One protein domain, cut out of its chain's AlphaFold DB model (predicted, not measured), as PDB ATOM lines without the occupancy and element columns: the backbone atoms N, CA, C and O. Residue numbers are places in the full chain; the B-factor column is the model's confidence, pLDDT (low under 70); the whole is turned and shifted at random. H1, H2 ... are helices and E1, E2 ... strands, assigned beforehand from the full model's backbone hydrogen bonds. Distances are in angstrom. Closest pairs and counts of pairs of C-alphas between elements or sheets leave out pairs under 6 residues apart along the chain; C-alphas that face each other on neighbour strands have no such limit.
ATOM      1  N   ILE A   6     -30.025  -2.138  38.622       93.50
ATOM      2  CA  ILE A   6     -29.379  -3.339  38.102       93.50
ATOM      3  C   ILE A   6     -28.899  -4.159  39.293       93.50
ATOM      4  O   ILE A   6     -28.200  -3.651  40.165       93.50
ATOM      5  N   CYS A   7     -29.263  -5.436  39.328       96.31
ATOM      6  CA  CYS A   7     -28.764  -6.382  40.319       96.31
ATOM      7  C   CYS A   7     -27.613  -7.191  39.715       96.31
ATOM      8  O   CYS A   7     -27.759  -7.733  38.619       96.31
ATOM      9  N   ALA A   8     -26.492  -7.293  40.429       96.50
ATOM     10  CA  ALA A   8     -25.399  -8.196  40.078       96.50
ATOM     11  C   ALA A   8     -24.999  -9.033  41.293       96.50
ATOM     12  O   ALA A   8     -25.035  -8.554  42.427       96.50
ATOM     13  N   PHE A   9     -24.622 -10.285  41.051       97.56
ATOM     14  CA  PHE A   9     -24.205 -11.218  42.089       97.56
ATOM     15  C   PHE A   9     -23.200 -12.233  41.547       97.56
ATOM     16  O   PHE A   9     -23.221 -12.585  40.366       97.56
ATOM     17  N   LEU A  10     -22.326 -12.708  42.427       96.75
ATOM     18  CA  LEU A  10     -21.373 -13.766  42.137       96.75
ATOM     19  C   LEU A  10     -22.073 -15.127  42.154       96.75
ATOM     20  O   LEU A  10     -22.815 -15.453  43.078       96.75
ATOM     21  N   THR A  11     -21.800 -15.952  41.148       96.44
ATOM     22  CA  THR A  11     -22.225 -17.363  41.118       96.44
ATOM     23  C   THR A  11     -21.179 -18.307  41.720       96.44
ATOM     24  O   THR A  11     -21.448 -19.489  41.917       96.44
ATOM     25  N   GLY A  12     -19.996 -17.781  42.040       94.81
ATOM     26  CA  GLY A  12     -18.890 -18.457  42.709       94.81
ATOM     27  C   GLY A  12     -17.836 -17.435  43.154       94.81
ATOM     28  O   GLY A  12     -17.869 -16.295  42.686       94.81
ATOM     29  N   PRO A  13     -16.920 -17.805  44.063       94.69
ATOM     30  CA  PRO A  13     -15.930 -16.871  44.584       94.69
ATOM     31  C   PRO A  13     -14.923 -16.453  43.505       94.69
ATOM     32  O   PRO A  13     -14.548 -17.246  42.638       94.69
ATOM     33  N   LEU A  14     -14.441 -15.216  43.601       95.19
ATOM     34  CA  LEU A  14     -13.291 -14.740  42.843       95.19
ATOM     35  C   LEU A  14     -12.023 -15.491  43.280       95.19
ATOM     36  O   LEU A  14     -11.872 -15.782  44.471       95.19
ATOM     37  N   PRO A  15     -11.102 -15.782  42.343       93.31
ATOM     38  CA  PRO A  15      -9.916 -16.596  42.613       93.31
ATOM     39  C   PRO A  15      -8.911 -15.927  43.560       93.31
ATOM     40  O   PRO A  15      -8.133 -16.622  44.207       93.31
ATOM     41  N   ASP A  16      -8.925 -14.598  43.645       95.06
ATOM     42  CA  ASP A  16      -8.057 -13.808  44.516       95.06
ATOM     43  C   ASP A  16      -8.920 -12.895  45.396       95.06
ATOM     44  O   ASP A  16      -9.848 -12.235  44.917       95.06
ATOM     45  N   ALA A  17      -8.604 -12.862  46.691       93.06
ATOM     46  CA  ALA A  17      -9.273 -12.022  47.673       93.06
ATOM     47  C   ALA A  17      -9.076 -10.522  47.406       93.06
ATOM     48  O   ALA A  17      -9.934  -9.740  47.796       93.06
ATOM     49  N   ASN A  18      -8.006 -10.116  46.719       95.62
ATOM     50  CA  ASN A  18      -7.730  -8.716  46.380       95.62
ATOM     51  C   ASN A  18      -8.453  -8.235  45.116       95.62
ATOM     52  O   ASN A  18      -8.347  -7.056  44.765       95.62
ATOM     53  N   LEU A  19      -9.174  -9.120  44.426       97.44
ATOM     54  CA  LEU A  19      -9.977  -8.764  43.264       97.44
ATOM     55  C   LEU A  19     -11.409  -8.412  43.668       97.44
ATOM     56  O   LEU A  19     -11.948  -8.887  44.672       97.44
ATOM     57  N   GLY A  20     -12.015  -7.574  42.841       97.25
ATOM     58  CA  GLY A  20     -13.435  -7.277  42.829       97.25
ATOM     59  C   GLY A  20     -13.947  -7.237  41.394       97.25
ATOM     60  O   GLY A  20     -13.179  -7.240  40.430       97.25
ATOM     61  N   ILE A  21     -15.263  -7.203  41.262       97.44
ATOM     62  CA  ILE A  21     -15.959  -6.985  40.003       97.44
ATOM     63  C   ILE A  21     -16.488  -5.559  39.989       97.44
ATOM     64  O   ILE A  21     -17.363  -5.221  40.784       97.44
ATOM     65  N   ALA A  22     -16.006  -4.755  39.049       97.25
ATOM     66  CA  ALA A  22     -16.569  -3.454  38.737       97.25
ATOM     67  C   ALA A  22     -17.723  -3.610  37.735       97.25
ATOM     68  O   ALA A  22     -17.564  -4.207  36.663       97.25
ATOM     69  N   VAL A  23     -18.887  -3.064  38.084       97.38
ATOM     70  CA  VAL A  23     -20.099  -3.098  37.262       97.38
ATOM     71  C   VAL A  23     -20.273  -1.739  36.600       97.38
ATOM     72  O   VAL A  23     -20.415  -0.719  37.276       97.38
ATOM     73  N   HIS A  24     -20.292  -1.733  35.273       95.94
ATOM     74  CA  HIS A  24     -20.433  -0.538  34.456       95.94
ATOM     75  C   HIS A  24     -21.713  -0.580  33.625       95.94
ATOM     76  O   HIS A  24     -22.192  -1.652  33.256       95.94
ATOM     77  N   VAL A  25     -22.236   0.593  33.281       94.25
ATOM     78  CA  VAL A  25     -23.348   0.749  32.339       94.25
ATOM     79  C   VAL A  25     -22.985   1.749  31.253       94.25
ATOM     80  O   VAL A  25     -22.268   2.718  31.511       94.25
ATOM     81  N   THR A  26     -23.502   1.530  30.049       92.00
ATOM     82  CA  THR A  26     -23.453   2.513  28.966       92.00
ATOM     83  C   THR A  26     -24.746   2.466  28.138       92.00
ATOM     84  O   THR A  26     -25.203   1.374  27.769       92.00
ATOM     85  N   PRO A  27     -25.399   3.610  27.878       90.69
ATOM     86  CA  PRO A  27     -26.467   3.715  26.888       90.69
ATOM     87  C   PRO A  27     -25.892   3.914  25.470       90.69
ATOM     88  O   PRO A  27     -24.705   4.207  25.324       90.69
ATOM     89  N   PRO A  28     -26.701   3.772  24.400       87.06
ATOM     90  CA  PRO A  28     -26.326   4.146  23.042       87.06
ATOM     91  C   PRO A  28     -25.711   5.553  23.005       87.06
ATOM     92  O   PRO A  28     -26.256   6.453  23.642       87.06
ATOM     93  N   PRO A  29     -24.606   5.764  22.269       89.81
ATOM     94  CA  PRO A  29     -23.984   4.861  21.288       89.81
ATOM     95  C   PRO A  29     -23.017   3.803  21.865       89.81
ATOM     96  O   PRO A  29     -22.299   3.166  21.102       89.81
ATOM     97  N   PHE A  30     -23.034   3.560  23.180       90.44
ATOM     98  CA  PHE A  30     -22.194   2.590  23.902       90.44
ATOM     99  C   PHE A  30     -20.716   2.987  24.039       90.44
ATOM    100  O   PHE A  30     -19.832   2.140  24.158       90.44
ATOM    101  N   GLU A  31     -20.444   4.291  24.057       87.62
ATOM    102  CA  GLU A  31     -19.084   4.839  24.139       87.62
ATOM    103  C   GLU A  31     -18.705   5.249  25.572       87.62
ATOM    104  O   GLU A  31     -17.568   5.055  26.000       87.62
ATOM    105  N   ASN A  32     -19.672   5.753  26.347       88.00
ATOM    106  CA  ASN A  32     -19.432   6.361  27.658       88.00
ATOM    107  C   ASN A  32     -19.794   5.407  28.802       88.00
ATOM    108  O   ASN A  32     -20.918   5.399  29.305       88.00
ATOM    109  N   TRP A  33     -18.829   4.590  29.220       91.88
ATOM    110  CA  TRP A  33     -19.001   3.653  30.329       91.88
ATOM    111  C   TRP A  33     -18.925   4.357  31.679       91.88
ATOM    112  O   TRP A  33     -18.002   5.123  31.948       91.88
ATOM    113  N   ARG A  34     -19.885   4.060  32.557       90.56
ATOM    114  CA  ARG A  34     -19.938   4.611  33.914       90.56
ATOM    115  C   ARG A  34     -19.976   3.494  34.935       90.56
ATOM    116  O   ARG A  34     -20.811   2.600  34.827       90.56
ATOM    117  N   LEU A  35     -19.099   3.573  35.931       93.88
ATOM    118  CA  LEU A  35     -19.125   2.693  37.093       93.88
ATOM    119  C   LEU A  35     -20.410   2.948  37.891       93.88
ATOM    120  O   LEU A  35     -20.668   4.081  38.300       93.88
ATOM    121  N   ILE A  36     -21.209   1.904  38.113       93.56
ATOM    122  CA  ILE A  36     -22.440   1.966  38.925       93.56
ATOM    123  C   ILE A  36     -22.302   1.249  40.267       93.56
ATOM    124  O   ILE A  36     -23.130   1.439  41.157       93.56
ATOM    125  N   GLY A  37     -21.249   0.450  40.430       94.81
ATOM    126  CA  GLY A  37     -20.907  -0.177  41.694       94.81
ATOM    127  C   GLY A  37     -19.946  -1.339  41.522       94.81
ATOM    128  O   GLY A  37     -19.383  -1.547  40.447       94.81
ATOM    129  N   ALA A  38     -19.756  -2.092  42.599       97.00
ATOM    130  CA  ALA A  38     -18.870  -3.240  42.613       97.00
ATOM    131  C   ALA A  38     -19.351  -4.321  43.583       97.00
ATOM    132  O   ALA A  38     -20.076  -4.028  44.536       97.00
ATOM    133  N   ILE A  39     -18.936  -5.558  43.322       97.62
ATOM    134  CA  ILE A  39     -19.125  -6.728  44.190       97.62
ATOM    135  C   ILE A  39     -17.791  -7.461  44.342       97.62
ATOM    136  O   ILE A  39     -16.938  -7.393  43.458       97.62
ATOM    137  N   ASP A  40     -17.599  -8.177  45.439       97.19
ATOM    138  CA  ASP A  40     -16.394  -8.966  45.705       97.19
ATOM    139  C   ASP A  40     -16.727 -10.189  46.579       97.19
ATOM    140  O   ASP A  40     -17.894 -10.537  46.762       97.19
ATOM    141  N   ASN A  41     -15.709 -10.884  47.088       96.62
ATOM    142  CA  ASN A  41     -15.920 -12.070  47.921       96.62
ATOM    143  C   ASN A  41     -16.556 -11.765  49.291       96.62
ATOM    144  O   ASN A  41     -17.137 -12.671  49.882       96.62
ATOM    145  N   ASP A  42     -16.469 -10.525  49.784       96.38
ATOM    146  CA  ASP A  42     -17.083 -10.105  51.049       96.38
ATOM    147  C   ASP A  42     -18.495  -9.545  50.815       96.38
ATOM    148  O   ASP A  42     -19.409  -9.768  51.611       96.38
ATOM    149  N   THR A  43     -18.696  -8.870  49.681       96.12
ATOM    150  CA  THR A  43     -19.978  -8.327  49.216       96.12
ATOM    151  C   THR A  43     -20.380  -8.998  47.905       96.12
ATOM    152  O   THR A  43     -20.217  -8.444  46.820       96.12
ATOM    153  N   VAL A  44     -20.923 -10.213  48.002       96.62
ATOM    154  CA  VAL A  44     -21.165 -11.111  46.853       96.62
ATOM    155  C   VAL A  44     -22.310 -10.693  45.926       96.62
ATOM    156  O   VAL A  44     -22.496 -11.293  44.870       96.62
ATOM    157  N   SER A  45     -23.108  -9.698  46.305       97.12
ATOM    158  CA  SER A  45     -24.222  -9.190  45.502       97.12
ATOM    159  C   SER A  45     -24.523  -7.735  45.826       97.12
ATOM    160  O   SER A  45     -24.363  -7.321  46.973       97.12
ATOM    161  N   GLY A  46     -25.047  -6.994  44.853       95.81
ATOM    162  CA  GLY A  46     -25.480  -5.616  45.038       95.81
ATOM    163  C   GLY A  46     -26.602  -5.226  44.083       95.81
ATOM    164  O   GLY A  46     -26.719  -5.760  42.978       95.81
ATOM    165  N   VAL A  47     -27.429  -4.281  44.531       96.50
ATOM    166  CA  VAL A  47     -28.416  -3.586  43.702       96.50
ATOM    167  C   VAL A  47     -27.910  -2.170  43.476       96.50
ATOM    168  O   VAL A  47     -27.709  -1.409  44.421       96.50
ATOM    169  N   PHE A  48     -27.689  -1.829  42.213       93.81
ATOM    170  CA  PHE A  48     -27.053  -0.593  41.789       93.81
ATOM    171  C   PHE A  48     -28.065   0.288  41.080       93.81
ATOM    172  O   PHE A  48     -28.644  -0.102  40.064       93.81
ATOM    173  N   ARG A  49     -28.277   1.490  41.612       88.12
ATOM    174  CA  ARG A  49     -29.154   2.473  40.983       88.12
ATOM    175  C   ARG A  49     -28.457   3.084  39.776       88.12
ATOM    176  O   ARG A  49     -27.353   3.607  39.896       88.12
ATOM    177  N   VAL A  50     -29.133   3.073  38.636       87.19
ATOM    178  CA  VAL A  50     -28.637   3.718  37.425       87.19
ATOM    179  C   VAL A  50     -29.123   5.160  37.392       87.19
ATOM    180  O   VAL A  50     -30.312   5.438  37.561       87.19
ATOM    181  N   LYS A  51     -28.179   6.084  37.212       80.56
ATOM    182  CA  LYS A  51     -28.456   7.505  37.011       80.56
ATOM    183  C   LYS A  51     -28.355   7.790  35.520       80.56
ATOM    184  O   LYS A  51     -27.292   7.615  34.922       80.56
ATOM    185  N   TRP A  52     -29.477   8.169  34.931       81.75
ATOM    186  CA  TRP A  52     -29.565   8.580  33.539       81.75
ATOM    187  C   TRP A  52     -29.482  10.098  33.479       81.75
ATOM    188  O   TRP A  52     -30.119  10.785  34.279       81.75
ATOM    189  N   THR A  53     -28.658  10.612  32.577       76.62
ATOM    190  CA  THR A  53     -28.637  12.037  32.248       76.62
ATOM    191  C   THR A  53     -29.717  12.344  31.213       76.62
ATOM    192  O   THR A  53     -30.330  11.441  30.640       76.62
ATOM    193  N   GLU A  54     -29.954  13.629  30.955       71.38
ATOM    194  CA  GLU A  54     -30.876  14.075  29.902       71.38
ATOM    195  C   GLU A  54     -30.500  13.498  28.525       71.38
ATOM    196  O   GLU A  54     -31.385  13.095  27.771       71.38
ATOM    197  N   ASP A  55     -29.200  13.356  28.250       71.75
ATOM    198  CA  ASP A  55     -28.685  12.738  27.023       71.75
ATOM    199  C   ASP A  55     -28.966  11.225  26.961       71.75
ATOM    200  O   ASP A  55     -29.184  10.666  25.886       71.75
ATOM    201  N   ASP A  56     -29.010  10.556  28.118       74.00
ATOM    202  CA  ASP A  56     -29.228   9.112  28.209       74.00
ATOM    203  C   ASP A  56     -30.711   8.712  28.141       74.00
ATOM    204  O   ASP A  56     -31.031   7.567  27.820       74.00
ATOM    205  N   ALA A  57     -31.632   9.620  28.480       59.34
ATOM    206  CA  ALA A  57     -33.044   9.310  28.734       59.34
ATOM    207  C   ALA A  57     -33.808   8.753  27.511       59.34
ATOM    208  O   ALA A  57     -34.927   8.248  27.643       59.34
ATOM    209  N   VAL A  58     -33.204   8.805  26.319       60.12
ATOM    210  CA  VAL A  58     -33.743   8.260  25.059       60.12
ATOM    211  C   VAL A  58     -33.244   6.828  24.780       60.12
ATOM    212  O   VAL A  58     -33.618   6.217  23.777       60.12
ATOM    213  N   ALA A  59     -32.420   6.250  25.659       64.50
ATOM    214  CA  ALA A  59     -31.823   4.933  25.469       64.50
ATOM    215  C   ALA A  59     -32.885   3.818  25.382       64.50
ATOM    216  O   ALA A  59     -33.517   3.431  26.365       64.50
ATOM    217  N   THR A  60     -33.064   3.257  24.182       74.19
ATOM    218  CA  THR A  60     -33.936   2.093  23.931       74.19
ATOM    219  C   THR A  60     -33.288   0.766  24.329       74.19
ATOM    220  O   THR A  60     -33.969  -0.256  24.417       74.19
ATOM    221  N   ALA A  61     -31.981   0.781  24.576       84.88
ATOM    222  CA  ALA A  61     -31.169  -0.348  25.001       84.88
ATOM    223  C   ALA A  61     -30.059   0.152  25.930       84.88
ATOM    224  O   ALA A  61     -29.747   1.336  25.926       84.88
ATOM    225  N   ILE A  62     -29.453  -0.742  26.707       90.38
ATOM    226  CA  ILE A  62     -28.283  -0.446  27.544       90.38
ATOM    227  C   ILE A  62     -27.309  -1.620  27.436       90.38
ATOM    228  O   ILE A  62     -27.732  -2.747  27.167       90.38
ATOM    229  N   GLN A  63     -26.024  -1.381  27.675       93.56
ATOM    230  CA  GLN A  63     -25.040  -2.442  27.878       93.56
ATOM    231  C   GLN A  63     -24.534  -2.412  29.316       93.56
ATOM    232  O   GLN A  63     -24.319  -1.345  29.892       93.56
ATOM    233  N   VAL A  64     -24.348  -3.604  29.882       95.88
ATOM    234  CA  VAL A  64     -23.750  -3.804  31.203       95.88
ATOM    235  C   VAL A  64     -22.381  -4.434  31.008       95.88
ATOM    236  O   VAL A  64     -22.253  -5.467  30.352       95.88
ATOM    237  N   GLY A  65     -21.365  -3.784  31.558       96.81
ATOM    238  CA  GLY A  65     -19.965  -4.169  31.461       96.81
ATOM    239  C   GLY A  65     -19.494  -4.695  32.803       96.81
ATOM    240  O   GLY A  65     -19.784  -4.104  33.842       96.81
ATOM    241  N   ILE A  66     -18.781  -5.813  32.783       96.50
ATOM    242  CA  ILE A  66     -18.264  -6.474  33.978       96.50
ATOM    243  C   ILE A  66     -16.754  -6.578  33.805       96.50
ATOM    244  O   ILE A  66     -16.285  -7.185  32.843       96.50
ATOM    245  N   SER A  67     -16.007  -5.973  34.722       97.19
ATOM    246  CA  SER A  67     -14.542  -5.970  34.722       97.19
ATOM    247  C   SER A  67     -14.029  -6.540  36.038       97.19
ATOM    248  O   SER A  67     -14.588  -6.239  37.091       97.19
ATOM    249  N   ILE A  68     -12.997  -7.385  35.986       96.88
ATOM    250  CA  ILE A  68     -12.342  -7.938  37.178       96.88
ATOM    251  C   ILE A  68     -11.077  -7.124  37.430       96.88
ATOM    252  O   ILE A  68     -10.168  -7.122  36.600       96.88
ATOM    253  N   GLU A  69     -11.010  -6.447  38.572       96.88
ATOM    254  CA  GLU A  69      -9.961  -5.471  38.878       96.88
ATOM    255  C   GLU A  69      -9.499  -5.578  40.337       96.88
ATOM    256  O   GLU A  69     -10.240  -6.085  41.183       96.88
ATOM    257  N   PRO A  70      -8.294  -5.080  40.677       97.38
ATOM    258  CA  PRO A  70      -7.889  -4.920  42.069       97.38
ATOM    259  C   PRO A  70      -8.867  -4.015  42.824       97.38
ATOM    260  O   PRO A  70      -9.226  -2.940  42.334       97.38
ATOM    261  N   ARG A  71      -9.248  -4.398  44.046       95.38
ATOM    262  CA  ARG A  71     -10.204  -3.640  44.878       95.38
ATOM    263  C   ARG A  71      -9.799  -2.178  45.077       95.38
ATOM    264  O   ARG A  71     -10.652  -1.295  45.064       95.38
ATOM    265  N   GLU A  72      -8.501  -1.913  45.201       95.38
ATOM    266  CA  GLU A  72      -7.961  -0.556  45.335       95.38
ATOM    267  C   GLU A  72      -8.221   0.310  44.088       95.38
ATOM    268  O   GLU A  72      -8.577   1.480  44.218       95.38
ATOM    269  N   SER A  73      -8.122  -0.267  42.880       96.06
ATOM    270  CA  SER A  73      -8.436   0.423  41.615       96.06
ATOM    271  C   SER A  73      -9.910   0.819  41.561       96.06
ATOM    272  O   SER A  73     -10.245   1.965  41.256       96.06
ATOM    273  N   ILE A  74     -10.790  -0.117  41.921       95.56
ATOM    274  CA  ILE A  74     -12.239   0.101  41.949       95.56
ATOM    275  C   ILE A  74     -12.592   1.200  42.961       95.56
ATOM    276  O   ILE A  74     -13.365   2.106  42.649       95.56
ATOM    277  N   ALA A  75     -11.995   1.159  44.158       92.25
ATOM    278  CA  ALA A  75     -12.208   2.170  45.191       92.25
ATOM    279  C   ALA A  75     -11.774   3.571  44.726       92.25
ATOM    280  O   ALA A  75     -12.501   4.544  44.932       92.25
ATOM    281  N   TYR A  76     -10.630   3.671  44.044       92.75
ATOM    282  CA  TYR A  76     -10.151   4.930  43.477       92.75
ATOM    283  C   TYR A  76     -11.094   5.480  42.391       92.75
ATOM    284  O   TYR A  76     -11.416   6.670  42.389       92.75
ATOM    285  N   GLN A  77     -11.594   4.625  41.493       90.50
ATOM    286  CA  GLN A  77     -12.582   5.021  40.480       90.50
ATOM    287  C   GLN A  77     -13.885   5.513  41.120       90.50
ATOM    288  O   GLN A  77     -14.380   6.584  40.763       90.50
ATOM    289  N   ALA A  78     -14.401   4.784  42.113       86.94
ATOM    290  CA  ALA A  78     -15.603   5.167  42.847       86.94
ATOM    291  C   ALA A  78     -15.442   6.526  43.548       86.94
ATOM    292  O   ALA A  78     -16.351   7.354  43.502       86.94
ATOM    293  N   GLN A  79     -14.274   6.793  44.142       83.88
ATOM    294  CA  GLN A  79     -13.987   8.072  44.790       83.88
ATOM    295  C   GLN A  79     -13.975   9.242  43.793       83.88
ATOM    296  O   GLN A  79     -14.567  10.288  44.068       83.88
ATOM    297  N   ASN A  80     -13.347   9.069  42.628       79.75
ATOM    298  CA  ASN A  80     -13.310  10.108  41.594       79.75
ATOM    299  C   ASN A  80     -14.700  10.396  41.015       79.75
ATOM    300  O   ASN A  80     -15.058  11.557  40.811       79.75
ATOM    301  N   HIS A  81     -15.507   9.353  40.811       73.31
ATOM    302  CA  HIS A  81     -16.895   9.497  40.375       73.31
ATOM    303  C   HIS A  81     -17.752  10.222  41.420       73.31
ATOM    304  O   HIS A  81     -18.488  11.143  41.071       73.31
ATOM    305  N   ALA A  82     -17.622   9.869  42.701       70.25
ATOM    306  CA  ALA A  82     -18.368  10.514  43.780       70.25
ATOM    307  C   ALA A  82     -18.047  12.016  43.901       70.25
ATOM    308  O   ALA A  82     -18.945  12.826  44.133       70.25
ATOM    309  N   GLY A  83     -16.780  12.404  43.706       67.62
ATOM    310  CA  GLY A  83     -16.367  13.809  43.713       67.62
ATOM    311  C   GLY A  83     -16.990  14.627  42.577       67.62
ATOM    312  O   GLY A  83     -17.498  15.726  42.813       67.62
ATOM    313  N   ALA A  84     -17.002  14.082  41.357       68.50
ATOM    314  CA  ALA A  84     -17.643  14.721  40.207       68.50
ATOM    315  C   ALA A  84     -19.164  14.850  40.404       68.50
ATOM    316  O   ALA A  84     -19.734  15.912  40.147       68.50
ATOM    317  N   GLU A  85     -19.803  13.807  40.938       71.38
ATOM    318  CA  GLU A  85     -21.240  13.810  41.209       71.38
ATOM    319  C   GLU A  85     -21.624  14.869  42.256       71.38
ATOM    320  O   GLU A  85     -22.595  15.601  42.080       71.38
ATOM    321  N   PHE A  86     -20.838  15.008  43.327       72.50
ATOM    322  CA  PHE A  86     -21.101  16.007  44.365       72.50
ATOM    323  C   PHE A  86     -21.056  17.444  43.820       72.50
ATOM    324  O   PHE A  86     -21.893  18.277  44.178       72.50
ATOM    325  N   MET A  87     -20.114  17.735  42.921       74.56
ATOM    326  CA  MET A  87     -20.025  19.042  42.262       74.56
ATOM    327  C   MET A  87     -21.235  19.316  41.365       74.56
ATOM    328  O   MET A  87     -21.776  20.425  41.378       74.56
ATOM    329  N   GLU A  88     -21.697  18.311  40.621       76.44
ATOM    330  CA  GLU A  88     -22.897  18.429  39.794       76.44
ATOM    331  C   GLU A  88     -24.161  18.640  40.639       76.44
ATOM    332  O   GLU A  88     -24.992  19.490  40.309       76.44
ATOM    333  N   VAL A  89     -24.269  17.943  41.775       78.44
ATOM    334  CA  VAL A  89     -25.338  18.155  42.760       78.44
ATOM    335  C   VAL A  89     -25.345  19.600  43.248       78.44
ATOM    336  O   VAL A  89     -26.386  20.256  43.197       78.44
ATOM    337  N   GLY A  90     -24.189  20.124  43.668       81.31
ATOM    338  CA  GLY A  90     -24.063  21.517  44.101       81.31
ATOM    339  C   GLY A  90     -24.510  22.507  43.021       81.31
ATOM    340  O   GLY A  90     -25.256  23.445  43.312       81.31
ATOM    341  N   ARG A  91     -24.131  22.259  41.758       84.62
ATOM    342  CA  ARG A  91     -24.539  23.077  40.606       84.62
ATOM    343  C   ARG A  91     -26.054  23.059  40.394       84.62
ATOM    344  O   ARG A  91     -26.651  24.130  40.314       84.62
ATOM    345  N   LYS A  92     -26.691  21.883  40.348       83.38
ATOM    346  CA  LYS A  92     -28.149  21.762  40.139       83.38
ATOM    347  C   LYS A  92     -28.947  22.404  41.283       83.38
ATOM    348  O   LYS A  92     -29.972  23.039  41.036       83.38
ATOM    349  N   VAL A  93     -28.465  22.310  42.527       85.94
ATOM    350  CA  VAL A  93     -29.069  23.011  43.678       85.94
ATOM    351  C   VAL A  93     -28.966  24.532  43.515       85.94
ATOM    352  O   VAL A  93     -29.963  25.234  43.698       85.94
ATOM    353  N   ALA A  94     -27.795  25.045  43.127       85.38
ATOM    354  CA  ALA A  94     -27.593  26.473  42.889       85.38
ATOM    355  C   ALA A  94     -28.455  26.999  41.725       85.38
ATOM    356  O   ALA A  94     -29.077  28.053  41.852       85.38
ATOM    357  N   GLU A  95     -28.554  26.251  40.624       87.44
ATOM    358  CA  GLU A  95     -29.423  26.575  39.485       87.44
ATOM    359  C   GLU A  95     -30.897  26.593  39.880       87.44
ATOM    360  O   GLU A  95     -31.629  27.514  39.512       87.44
ATOM    361  N   ASN A  96     -31.340  25.621  40.678       88.38
ATOM    362  CA  ASN A  96     -32.705  25.596  41.185       88.38
ATOM    363  C   ASN A  96     -33.027  26.841  42.024       88.38
ATOM    364  O   ASN A  96     -34.073  27.466  41.824       88.38
ATOM    365  N   LEU A  97     -32.121  27.217  42.932       88.62
ATOM    366  CA  LEU A  97     -32.251  28.426  43.741       88.62
ATOM    367  C   LEU A  97     -32.288  29.683  42.862       88.62
ATOM    368  O   LEU A  97     -33.175  30.521  43.028       88.62
ATOM    369  N   PHE A  98     -31.362  29.799  41.907       85.38
ATOM    370  CA  PHE A  98     -31.285  30.935  40.992       85.38
ATOM    371  C   PHE A  98     -32.566  31.092  40.168       85.38
ATOM    372  O   PHE A  98     -33.132  32.185  40.107       85.38
ATOM    373  N   ASN A  99     -33.064  30.000  39.587       87.56
ATOM    374  CA  ASN A  99     -34.298  29.990  38.803       87.56
ATOM    375  C   ASN A  99     -35.505  30.377  39.664       87.56
ATOM    376  O   ASN A  99     -36.349  31.172  39.240       87.56
ATOM    377  N   TYR A 100     -35.569  29.875  40.901       88.25
ATOM    378  CA  TYR A 100     -36.620  30.246  41.840       88.25
ATOM    379  C   TYR A 100     -36.585  31.737  42.172       88.25
ATOM    380  O   TYR A 100     -37.605  32.406  42.028       88.25
ATOM    381  N   MET A 101     -35.431  32.281  42.566       86.88
ATOM    382  CA  MET A 101     -35.294  33.705  42.886       86.88
ATOM    383  C   MET A 101     -35.599  34.593  41.674       86.88
ATOM    384  O   MET A 101     -36.350  35.559  41.799       86.88
ATOM    385  N   SER A 102     -35.089  34.226  40.496       83.62
ATOM    386  CA  SER A 102     -35.310  34.957  39.243       83.62
ATOM    387  C   SER A 102     -36.787  35.016  38.854       83.62
ATOM    388  O   SER A 102     -37.232  36.027  38.320       83.62
TER     389      SER A 102
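AT A GLANCE: This is residues 6 to 102 of the 141 residues of the protein "Hypothetical protein" of Palpitomonas bilix (UniProt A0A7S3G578). A small sandwich of a three-stranded and a two-stranded sheet has one long helix, H1, packed by residues 71 to 81 on the larger sheet's face away from the smaller one; residues 82 to 102 stick out as a free arm. The 97 printed residues run E1, E2, E3, E4, E5, H1, class mixed. The sheet orders are E3, E2, E5 and E1, E4, both antiparallel. The whole is loose, with radius of gyration of the C-alphas 16.3 A and spans of 57, 29 and 21 A.

HOW THE PARTS SIT: Start with E2, residues 19 to 26, the inner strand of the strongly twisted larger sheet. E3, residues 34 to 40, forms a hairpin with it; look for N 23 and O 37, 2.9 A apart. On E2's other side is E5, residues 63 to 70, with N 22 and O 67 at 2.8 A. E1, residues 6 to 9, pairs with E4, residues 45 to 49, where N 8 and O 46 are 3.0 A apart. The two sheets form a sandwich, face to face, their facing parts 8.9 A centre to centre; the closest C-alphas of E3 and E4, Ile 39 and Ser 45, are 5.8 A apart. H1, residues 71 to 102, is on one face of the larger sheet, making two layers, at a height over the sheet of 10.7 A. It lies over E3 and E2 and only just runs along the strands, at 29.9 degrees to E2 on the local plane. The closest C-alphas of H1 and E3 are Ala 78 and Leu 35, 7.2 A apart. In H1 every O i to N i+4 pair is within hydrogen-bond range.

IN THESE COORDINATES: Find C-alpha 6 at (-29.379, -3.339, 38.102), where E1 begins. E2 measures 22.7 A, E5 22.4 A and E3 18.3 A. H1 runs 46.4 A to C-alpha 102 at (-35.310, 34.957, 39.243).

THE WHOLE: The farthest C-alphas, Pro 15 and Ser 102, are 57.6 A apart. The printed part has no cut. The link E4 to E5, residues 50 to 62, is long. In this model pLDDT is under 70 at residues 57 to 59 and 83 to 84.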